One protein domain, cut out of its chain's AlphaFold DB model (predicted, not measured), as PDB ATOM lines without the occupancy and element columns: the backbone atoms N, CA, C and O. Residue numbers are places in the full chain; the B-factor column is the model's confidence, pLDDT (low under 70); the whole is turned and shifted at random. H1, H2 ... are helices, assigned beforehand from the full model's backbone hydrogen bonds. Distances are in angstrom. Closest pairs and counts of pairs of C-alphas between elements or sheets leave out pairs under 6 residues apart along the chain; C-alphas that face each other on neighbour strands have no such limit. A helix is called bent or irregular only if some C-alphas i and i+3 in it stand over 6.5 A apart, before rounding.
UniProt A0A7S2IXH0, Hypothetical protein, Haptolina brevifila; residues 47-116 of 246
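This is residues 47 to 116 of the 246 residues of the protein "Hypothetical protein" of Haptolina brevifila (UniProt A0A7S2IXH0). A sharply kinked helix, H2, has a shorter helix, H1, beside it running the same way, while a long stretch without a named element, residues 47 to 72, loops out the side of the domain that holds Trp 56. Three short strand-like stretches pair in parallel, residues 87 to 88 with both 48 to 49 and 113 to 114, and at the kink residues 96 to 101 of H2 stick out. The printed part has 70 residues with two named helices, H1 then H2, and no named strand; the class is all helix, though under half of the residues, 29 of 70, are in named elements. The whole is compact and rounded, with a radius of gyration of the C-alphas of 11.0 A and spans of 30 by 27 by 18 A.

H2, residues 92 to 110, has a kink of 119 degrees near residue 99 and is irregular, with C-alphas 97 and 100 standing 9.6 A apart. H1, residues 73 to 82, touches H2; their closest C-alphas, those of Gln 81 and Tyr 110, are 6.0 A apart. Their lines stand at a shallow tilt of 27 degrees, the same way, although the line of H2 is a rough one. Every O i to N i+4 pair is within hydrogen-bond range in H1, and 12 of 15 are in H2.

H2 measures 18.0 A from C-alpha 92 at (-16.554, -1.332, 40.167) to C-alpha 110 at (-13.574, -10.754, 25.163). H1 measures 14.2 A and begins at C-alpha 73, at (-10.422, -4.394, 33.857).

The C-alphas farthest apart, those of Trp 56 and Arg 109, are 30.9 A apart. The printed part has no cut, and the link from H1 to H2 is short, with 9 residues. The mean pLDDT of the printed part is 83.5, and residues 52 to 67 are under 70.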
ATOM      1  N   LYS A  47     -17.871 -20.733  34.810       90.50
ATOM      2  CA  LYS A  47     -16.477 -20.660  35.234       90.50
ATOM      3  C   LYS A  47     -16.060 -19.188  35.194       90.50
ATOM      4  O   LYS A  47     -15.695 -18.676  34.136       90.50
ATOM      5  N   THR A  48     -16.156 -18.520  36.335       89.19
ATOM      6  CA  THR A  48     -15.923 -17.078  36.468       89.19
ATOM      7  C   THR A  48     -14.518 -16.804  36.979       89.19
ATOM      8  O   THR A  48     -14.094 -17.383  37.980       89.19
ATOM      9  N   LEU A  49     -13.793 -15.910  36.308       88.12
ATOM     10  CA  LEU A  49     -12.555 -15.372  36.843       88.12
ATOM     11  C   LEU A  49     -12.910 -14.418  37.987       88.12
ATOM     12  O   LEU A  49     -13.525 -13.371  37.770       88.12
ATOM     13  N   ASN A  50     -12.567 -14.813  39.211       81.56
ATOM     14  CA  ASN A  50     -12.818 -13.987  40.378       81.56
ATOM     15  C   ASN A  50     -11.814 -12.835  40.413       81.56
ATOM     16  O   ASN A  50     -10.614 -13.040  40.574       81.56
ATOM     17  N   VAL A  51     -12.342 -11.632  40.278       74.12
ATOM     18  CA  VAL A  51     -11.637 -10.381  40.496       74.12
ATOM     19  C   VAL A  51     -12.119  -9.869  41.844       74.12
ATOM     20  O   VAL A  51     -13.331  -9.739  42.035       74.12
ATOM     21  N   SER A  52     -11.207  -9.674  42.797       63.50
ATOM     22  CA  SER A  52     -11.575  -9.165  44.116       63.50
ATOM     23  C   SER A  52     -11.154  -7.708  44.234       63.50
ATOM     24  O   SER A  52     -10.018  -7.330  43.967       63.50
ATOM     25  N   ASP A  53     -12.094  -6.890  44.668       53.00
ATOM     26  CA  ASP A  53     -11.891  -5.512  45.094       53.00
ATOM     27  C   ASP A  53     -12.049  -5.405  46.623       53.00
ATOM     28  O   ASP A  53     -12.380  -4.348  47.163       53.00
ATOM     29  N   HIS A  54     -11.875  -6.527  47.342       52.88
ATOM     30  CA  HIS A  54     -12.069  -6.565  48.785       52.88
ATOM     31  C   HIS A  54     -10.799  -6.076  49.504       52.88
ATOM     32  O   HIS A  54      -9.781  -6.778  49.481       52.88
ATOM     33  N   PRO A  55     -10.864  -4.949  50.240       47.06
ATOM     34  CA  PRO A  55      -9.681  -4.271  50.782       47.06
ATOM     35  C   PRO A  55      -8.928  -5.079  51.852       47.06
ATOM     36  O   PRO A  55      -7.798  -4.765  52.203       47.06
ATOM     37  N   TRP A  56      -9.545  -6.138  52.380       50.56
ATOM     38  CA  TRP A  56      -8.918  -7.023  53.368       50.56
ATOM     39  C   TRP A  56      -7.945  -8.032  52.754       50.56
ATOM     40  O   TRP A  56      -7.080  -8.538  53.464       50.56
ATOM     41  N   ALA A  57      -8.116  -8.371  51.471       47.88
ATOM     42  CA  ALA A  57      -7.275  -9.355  50.796       47.88
ATOM     43  C   ALA A  57      -6.124  -8.684  50.037       47.88
ATOM     44  O   ALA A  57      -5.008  -9.194  50.084       47.88
ATOM     45  N   CYS A  58      -6.368  -7.536  49.394       46.03
ATOM     46  CA  CYS A  58      -5.345  -6.636  48.850       46.03
ATOM     47  C   CYS A  58      -5.847  -5.188  48.853       46.03
ATOM     48  O   CYS A  58      -7.049  -4.949  48.772       46.03
ATOM     49  N   ALA A  59      -4.909  -4.240  48.902       47.34
ATOM     50  CA  ALA A  59      -5.190  -2.809  48.782       47.34
ATOM     51  C   ALA A  59      -5.575  -2.382  47.349       47.34
ATOM     52  O   ALA A  59      -6.270  -1.383  47.192       47.34
ATOM     53  N   ASP A  60      -5.167  -3.158  46.338       55.44
ATOM     54  CA  ASP A  60      -5.350  -2.850  44.917       55.44
ATOM     55  C   ASP A  60      -6.311  -3.829  44.226       55.44
ATOM     56  O   ASP A  60      -6.510  -4.960  44.685       55.44
ATOM     57  N   PHE A  61      -6.860  -3.402  43.082       57.84
ATOM     58  CA  PHE A  61      -7.588  -4.259  42.144       57.84
ATOM     59  C   PHE A  61      -6.765  -5.522  41.842       57.84
ATOM     60  O   PHE A  61      -5.630  -5.443  41.371       57.84
ATOM     61  N   ASN A  62      -7.307  -6.701  42.155       61.66
ATOM     62  CA  ASN A  62      -6.591  -7.961  41.986       61.66
ATOM     63  C   ASN A  62      -7.472  -9.027  41.329       61.66
ATOM     64  O   ASN A  62      -8.699  -9.024  41.449       61.66
ATOM     65  N   ILE A  63      -6.851 -10.016  40.684       62.56
ATOM     66  CA  ILE A  63      -7.556 -11.216  40.203       62.56
ATOM     67  C   ILE A  63      -7.676 -12.227  41.359       62.56
ATOM     68  O   ILE A  63      -7.304 -13.402  41.280       62.56
ATOM     69  N   GLY A  64      -8.172 -11.720  42.487       59.38
ATOM     70  CA  GLY A  64      -8.483 -12.463  43.691       59.38
ATOM     71  C   GLY A  64      -7.290 -13.112  44.396       59.38
ATOM     72  O   GLY A  64      -6.112 -12.861  44.144       59.38
ATOM     73  N   THR A  65      -7.648 -14.020  45.300       55.34
ATOM     74  CA  THR A  65      -6.793 -14.834  46.181       55.34
ATOM     75  C   THR A  65      -5.826 -15.787  45.456       55.34
ATOM     76  O   THR A  65      -5.072 -16.513  46.105       55.34
ATOM     77  N   CYS A  66      -5.797 -15.772  44.119       59.12
ATOM     78  CA  CYS A  66      -4.885 -16.564  43.291       59.12
ATOM     79  C   CYS A  66      -3.445 -16.013  43.271       59.12
ATOM     80  O   CYS A  66      -2.556 -16.672  42.733       59.12
ATOM     81  N   GLY A  67      -3.203 -14.833  43.859       65.38
ATOM     82  CA  GLY A  67      -1.874 -14.211  43.926       65.38
ATOM     83  C   GLY A  67      -1.408 -13.620  42.594       65.38
ATOM     84  O   GLY A  67      -0.206 -13.513  42.361       65.38
ATOM     85  N   HIS A  68      -2.356 -13.282  41.717       70.00
ATOM     86  CA  HIS A  68      -2.110 -12.618  40.444       70.00
ATOM     87  C   HIS A  68      -2.774 -11.243  40.442       70.00
ATOM     88  O   HIS A  68      -3.924 -11.090  40.860       70.00
ATOM     89  N   HIS A  69      -2.035 -10.259  39.950       72.38
ATOM     90  CA  HIS A  69      -2.513  -8.901  39.755       72.38
ATOM     91  C   HIS A  69      -2.901  -8.721  38.290       72.38
ATOM     92  O   HIS A  69      -2.272  -9.304  37.407       72.38
ATOM     93  N   ALA A  70      -3.955  -7.949  38.066       77.25
ATOM     94  CA  ALA A  70      -4.169  -7.260  36.807       77.25
ATOM     95  C   ALA A  70      -4.265  -5.785  37.146       77.25
ATOM     96  O   ALA A  70      -4.868  -5.441  38.156       77.25
ATOM     97  N   ASP A  71      -3.707  -4.936  36.303       78.75
ATOM     98  CA  ASP A  71      -3.659  -3.494  36.525       78.75
ATOM     99  C   ASP A  71      -4.920  -2.803  35.983       78.75
ATOM    100  O   ASP A  71      -5.168  -1.624  36.234       78.75
ATOM    101  N   SER A  72      -5.746  -3.526  35.216       87.50
ATOM    102  CA  SER A  72      -6.956  -2.984  34.598       87.50
ATOM    103  C   SER A  72      -8.061  -4.021  34.394       87.50
ATOM    104  O   SER A  72      -7.829  -5.231  34.333       87.50
ATOM    105  N   PHE A  73      -9.291  -3.531  34.205       90.56
ATOM    106  CA  PHE A  73     -10.422  -4.394  33.857       90.56
ATOM    107  C   PHE A  73     -10.235  -5.087  32.497       90.56
ATOM    108  O   PHE A  73     -10.632  -6.241  32.338       90.56
ATOM    109  N   GLU A  74      -9.602  -4.410  31.533       93.38
ATOM    110  CA  GLU A  74      -9.284  -4.986  30.221       93.38
ATOM    111  C   GLU A  74      -8.314  -6.162  30.355       93.38
ATOM    112  O   GLU A  74      -8.552  -7.221  29.777       93.38
ATOM    113  N   GLU A  75      -7.266  -6.020  31.170       91.56
ATOM    114  CA  GLU A  75      -6.319  -7.105  31.425       91.56
ATOM    115  C   GLU A  75      -6.996  -8.309  32.093       91.56
ATOM    116  O   GLU A  75      -6.792  -9.447  31.662       91.56
ATOM    117  N   ALA A  76      -7.866  -8.076  33.081       90.81
ATOM    118  CA  ALA A  76      -8.651  -9.147  33.692       90.81
ATOM    119  C   ALA A  76      -9.537  -9.873  32.660       90.81
ATOM    120  O   ALA A  76      -9.577 -11.106  32.638       90.81
ATOM    121  N   CYS A  77     -10.192  -9.137  31.754       94.19
ATOM    122  CA  CYS A  77     -10.992  -9.728  30.678       94.19
ATOM    123  C   CYS A  77     -10.132 -10.521  29.676       94.19
ATOM    124  O   CYS A  77     -10.492 -11.636  29.288       94.19
ATOM    125  N   ALA A  78      -8.969  -9.993  29.296       94.44
ATOM    126  CA  ALA A  78      -8.033 -10.670  28.404       94.44
ATOM    127  C   ALA A  78      -7.514 -11.983  29.011       94.44
ATOM    128  O   ALA A  78      -7.460 -13.008  28.329       94.44
ATOM    129  N   LEU A  79      -7.181 -11.982  30.305       92.75
ATOM    130  CA  LEU A  79      -6.758 -13.180  31.030       92.75
ATOM    131  C   LEU A  79      -7.895 -14.198  31.161       92.75
ATOM    132  O   LEU A  79      -7.666 -15.392  30.945       92.75
ATOM    133  N   ALA A  80      -9.118 -13.746  31.451       93.06
ATOM    134  CA  ALA A  80     -10.294 -14.607  31.500       93.06
ATOM    135  C   ALA A  80     -10.494 -15.347  30.168       93.06
ATOM    136  O   ALA A  80     -10.572 -16.577  30.157       93.06
ATOM    137  N   GLN A  81     -10.472 -14.623  29.045       95.88
ATOM    138  CA  GLN A  81     -10.567 -15.217  27.710       95.88
ATOM    139  C   GLN A  81      -9.414 -16.194  27.443       95.88
ATOM    140  O   GLN A  81      -9.647 -17.351  27.089       95.88
ATOM    141  N   LYS A  82      -8.165 -15.754  27.658       95.38
ATOM    142  CA  LYS A  82      -6.951 -16.550  27.409       95.38
ATOM    143  C   LYS A  82      -6.964 -17.892  28.145       95.38
ATOM    144  O   LYS A  82      -6.463 -18.883  27.621       95.38
ATOM    145  N   HIS A  83      -7.522 -17.925  29.353       93.81
ATOM    146  CA  HIS A  83      -7.545 -19.111  30.213       93.81
ATOM    147  C   HIS A  83      -8.901 -19.842  30.228       93.81
ATOM    148  O   HIS A  83      -9.136 -20.718  31.073       93.81
ATOM    149  N   GLY A  84      -9.784 -19.521  29.277       94.44
ATOM    150  CA  GLY A  84     -11.047 -20.224  29.065       94.44
ATOM    151  C   GLY A  84     -12.010 -20.086  30.242       94.44
ATOM    152  O   GLY A  84     -12.589 -21.080  30.686       94.44
ATOM    153  N   PHE A  85     -12.106 -18.891  30.820       94.19
ATOM    154  CA  PHE A  85     -13.200 -18.510  31.706       94.19
ATOM    155  C   PHE A  85     -14.375 -17.999  30.869       94.19
ATOM    156  O   PHE A  85     -14.184 -17.375  29.830       94.19
ATOM    157  N   ALA A  86     -15.591 -18.276  31.330       95.25
ATOM    158  CA  ALA A  86     -16.822 -17.852  30.665       95.25
ATOM    159  C   ALA A  86     -17.297 -16.471  31.138       95.25
ATOM    160  O   ALA A  86     -18.126 -15.845  30.483       95.25
ATOM    161  N   ALA A  87     -16.806 -16.009  32.288       93.50
ATOM    162  CA  ALA A  87     -17.225 -14.766  32.917       93.50
ATOM    163  C   ALA A  87     -16.094 -14.134  33.731       93.50
ATOM    164  O   ALA A  87     -15.111 -14.799  34.065       93.50
ATOM    165  N   THR A  88     -16.269 -12.869  34.099       92.88
ATOM    166  CA  THR A  88     -15.411 -12.156  35.052       92.88
ATOM    167  C   THR A  88     -16.268 -11.380  36.047       92.88
ATOM    168  O   THR A  88     -17.376 -10.949  35.711       92.88
ATOM    169  N   ASN A  89     -15.773 -11.207  37.271       91.69
ATOM    170  CA  ASN A  89     -16.402 -10.296  38.224       91.69
ATOM    171  C   ASN A  89     -16.171  -8.834  37.822       91.69
ATOM    172  O   ASN A  89     -15.234  -8.511  37.086       91.69
ATOM    173  N   LEU A  90     -17.059  -7.956  38.283       90.50
ATOM    174  CA  LEU A  90     -17.026  -6.544  37.925       90.50
ATOM    175  C   LEU A  90     -15.842  -5.822  38.575       90.50
ATOM    176  O   LEU A  90     -15.628  -5.932  39.780       90.50
ATOM    177  N   HIS A  91     -15.164  -4.978  37.797       89.62
ATOM    178  CA  HIS A  91     -14.345  -3.900  38.339       89.62
ATOM    179  C   HIS A  91     -15.216  -2.658  38.581       89.62
ATOM    180  O   HIS A  91     -15.565  -1.947  37.636       89.62
ATOM    181  N   VAL A  92     -15.597  -2.405  39.836       85.06
ATOM    182  CA  VAL A  92     -16.554  -1.332  40.167       85.06
ATOM    183  C   VAL A  92     -16.036   0.060  39.795       85.06
ATOM    184  O   VAL A  92     -16.804   0.891  39.314       85.06
ATOM    185  N   ASP A  93     -14.732   0.313  39.916       86.81
ATOM    186  CA  ASP A  93     -14.172   1.625  39.583       86.81
ATOM    187  C   ASP A  93     -14.154   1.873  38.071       86.81
ATOM    188  O   ASP A  93     -14.406   2.993  37.629       86.81
ATOM    189  N   PHE A  94     -13.995   0.823  37.255       91.38
ATOM    190  CA  PHE A  94     -14.194   0.931  35.808       91.38
ATOM    191  C   PHE A  94     -15.654   1.266  35.465       91.38
ATOM    192  O   PHE A  94     -15.896   2.117  34.608       91.38
ATOM    193  N   LEU A  95     -16.632   0.654  36.151       92.69
ATOM    194  CA  LEU A  95     -18.048   1.014  35.987       92.69
ATOM    195  C   LEU A  95     -18.291   2.485  36.347       92.69
ATOM    196  O   LEU A  95     -18.958   3.189  35.594       92.69
ATOM    197  N   ARG A  96     -17.745   2.958  37.470       90.25
ATOM    198  CA  ARG A  96     -17.906   4.349  37.920       90.25
ATOM    199  C   ARG A  96     -17.270   5.352  36.959       90.25
ATOM    200  O   ARG A  96     -17.856   6.400  36.712       90.25
ATOM    201  N   ALA A  97     -16.102   5.027  36.408       93.62
ATOM    202  CA  ALA A  97     -15.369   5.915  35.511       93.62
ATOM    203  C   ALA A  97     -15.942   5.958  34.084       93.62
ATOM    204  O   ALA A  97     -15.927   7.012  33.451       93.62
ATOM    205  N   HIS A  98     -16.434   4.827  33.563       96.19
ATOM    206  CA  HIS A  98     -16.773   4.691  32.139       96.19
ATOM    207  C   HIS A  98     -18.245   4.361  31.858       96.19
ATOM    208  O   HIS A  98     -18.690   4.447  30.713       96.19
ATOM    209  N   GLY A  99     -19.016   4.004  32.884       97.31
ATOM    210  CA  GLY A  99     -20.437   3.704  32.772       97.31
ATOM    211  C   GLY A  99     -20.764   2.291  32.256       97.31
ATOM    212  O   GLY A  99     -19.887   1.523  31.845       97.31
ATOM    213  N   PRO A 100     -22.058   1.922  32.276       97.69
ATOM    214  CA  PRO A 100     -22.510   0.553  32.020       97.69
ATOM    215  C   PRO A 100     -22.288   0.080  30.578       97.69
ATOM    216  O   PRO A 100     -22.019  -1.101  30.356       97.69
ATOM    217  N   GLU A 101     -22.369   0.976  29.590       98.06
ATOM    218  CA  GLU A 101     -22.147   0.615  28.181       98.06
ATOM    219  C   GLU A 101     -20.693   0.218  27.912       98.06
ATOM    220  O   GLU A 101     -20.443  -0.770  27.223       98.06
ATOM    221  N   ALA A 102     -19.732   0.921  28.520       97.94
ATOM    222  CA  ALA A 102     -18.318   0.584  28.400       97.94
ATOM    223  C   ALA A 102     -18.008  -0.789  29.017       97.94
ATOM    224  O   ALA A 102     -17.261  -1.575  28.435       97.94
ATOM    225  N   VAL A 103     -18.624  -1.111  30.163       97.62
ATOM    226  CA  VAL A 103     -18.505  -2.436  30.794       97.62
ATOM    227  C   VAL A 103     -19.024  -3.532  29.864       97.62
ATOM    228  O   VAL A 103     -18.327  -4.519  29.628       97.62
ATOM    229  N   LYS A 104     -20.218  -3.355  29.286       97.88
ATOM    230  CA  LYS A 104     -20.796  -4.333  28.351       97.88
ATOM    231  C   LYS A 104     -19.932  -4.515  27.107       97.88
ATOM    232  O   LYS A 104     -19.684  -5.653  26.715       97.88
ATOM    233  N   ALA A 105     -19.444  -3.423  26.520       98.19
ATOM    234  CA  ALA A 105     -18.556  -3.474  25.362       98.19
ATOM    235  C   ALA A 105     -17.253  -4.230  25.676       98.19
ATOM    236  O   ALA A 105     -16.800  -5.037  24.863       98.19
ATOM    237  N   MET A 106     -16.685  -4.026  26.870       97.69
ATOM    238  CA  MET A 106     -15.500  -4.752  27.330       97.69
ATOM    239  C   MET A 106     -15.767  -6.259  27.416       97.69
ATOM    240  O   MET A 106     -15.034  -7.051  26.829       97.69
ATOM    241  N   LEU A 107     -16.852  -6.669  28.079       97.69
ATOM    242  CA  LEU A 107     -17.219  -8.083  28.190       97.69
ATOM    243  C   LEU A 107     -17.461  -8.722  26.815       97.69
ATOM    244  O   LEU A 107     -16.935  -9.799  26.533       97.69
ATOM    245  N   GLN A 108     -18.195  -8.034  25.935       98.00
ATOM    246  CA  GLN A 108     -18.474  -8.497  24.573       98.00
ATOM    247  C   GLN A 108     -17.196  -8.684  23.751       98.00
ATOM    248  O   GLN A 108     -17.049  -9.710  23.090       98.00
ATOM    249  N   ARG A 109     -16.248  -7.740  23.831       98.12
ATOM    250  CA  ARG A 109     -14.959  -7.813  23.123       98.12
ATOM    251  C   ARG A 109     -14.179  -9.085  23.456       98.12
ATOM    252  O   ARG A 109     -13.521  -9.637  22.578       98.12
ATOM    253  N   TYR A 110     -14.267  -9.551  24.700       97.94
ATOM    254  CA  TYR A 110     -13.574 -10.754  25.163       97.94
ATOM    255  C   TYR A 110     -14.454 -12.013  25.178       97.94
ATOM    256  O   TYR A 110     -13.967 -13.087  25.530       97.94
ATOM    257  N   GLY A 111     -15.719 -11.919  24.749       97.25
ATOM    258  CA  GLY A 111     -16.658 -13.043  24.736       97.25
ATOM    259  C   GLY A 111     -17.049 -13.531  26.135       97.25
ATOM    260  O   GLY A 111     -17.288 -14.721  26.324       97.25
ATOM    261  N   LEU A 112     -17.075 -12.629  27.117       96.62
ATOM    262  CA  LEU A 112     -17.344 -12.931  28.522       96.62
ATOM    263  C   LEU A 112     -18.782 -12.589  28.909       96.62
ATOM    264  O   LEU A 112     -19.382 -11.638  28.408       96.62
ATOM    265  N   GLN A 113     -19.313 -13.338  29.869       95.88
ATOM    266  CA  GLN A 113     -20.559 -13.025  30.559       95.88
ATOM    267  C   GLN A 113     -20.287 -12.237  31.854       95.88
ATOM    268  O   GLN A 113     -19.205 -12.359  32.439       95.88
ATOM    269  N   PRO A 114     -21.255 -11.438  32.339       94.62
ATOM    270  CA  PRO A 114     -21.143 -10.801  33.646       94.62
ATOM    271  C   PRO A 114     -21.187 -11.857  34.758       94.62
ATOM    272  O   PRO A 114     -22.112 -12.670  34.826       94.62
ATOM    273  N   GLY A 115     -20.171 -11.847  35.624       93.38
ATOM    274  CA  GLY A 115     -20.120 -12.637  36.851       93.38
ATOM    275  C   GLY A 115     -20.894 -11.973  37.992       93.38
ATOM    276  O   GLY A 115     -22.054 -11.588  37.839       93.38
ATOM    277  N   ALA A 116     -20.242 -11.835  39.146       91.88
ATOM    278  CA  ALA A 116     -20.758 -11.081  40.283       91.88
ATOM    279  C   ALA A 116     -20.072  -9.711  40.405       91.88
ATOM    280  O   ALA A 116     -18.959  -9.508  39.922       91.88
TER     281      ALA A 116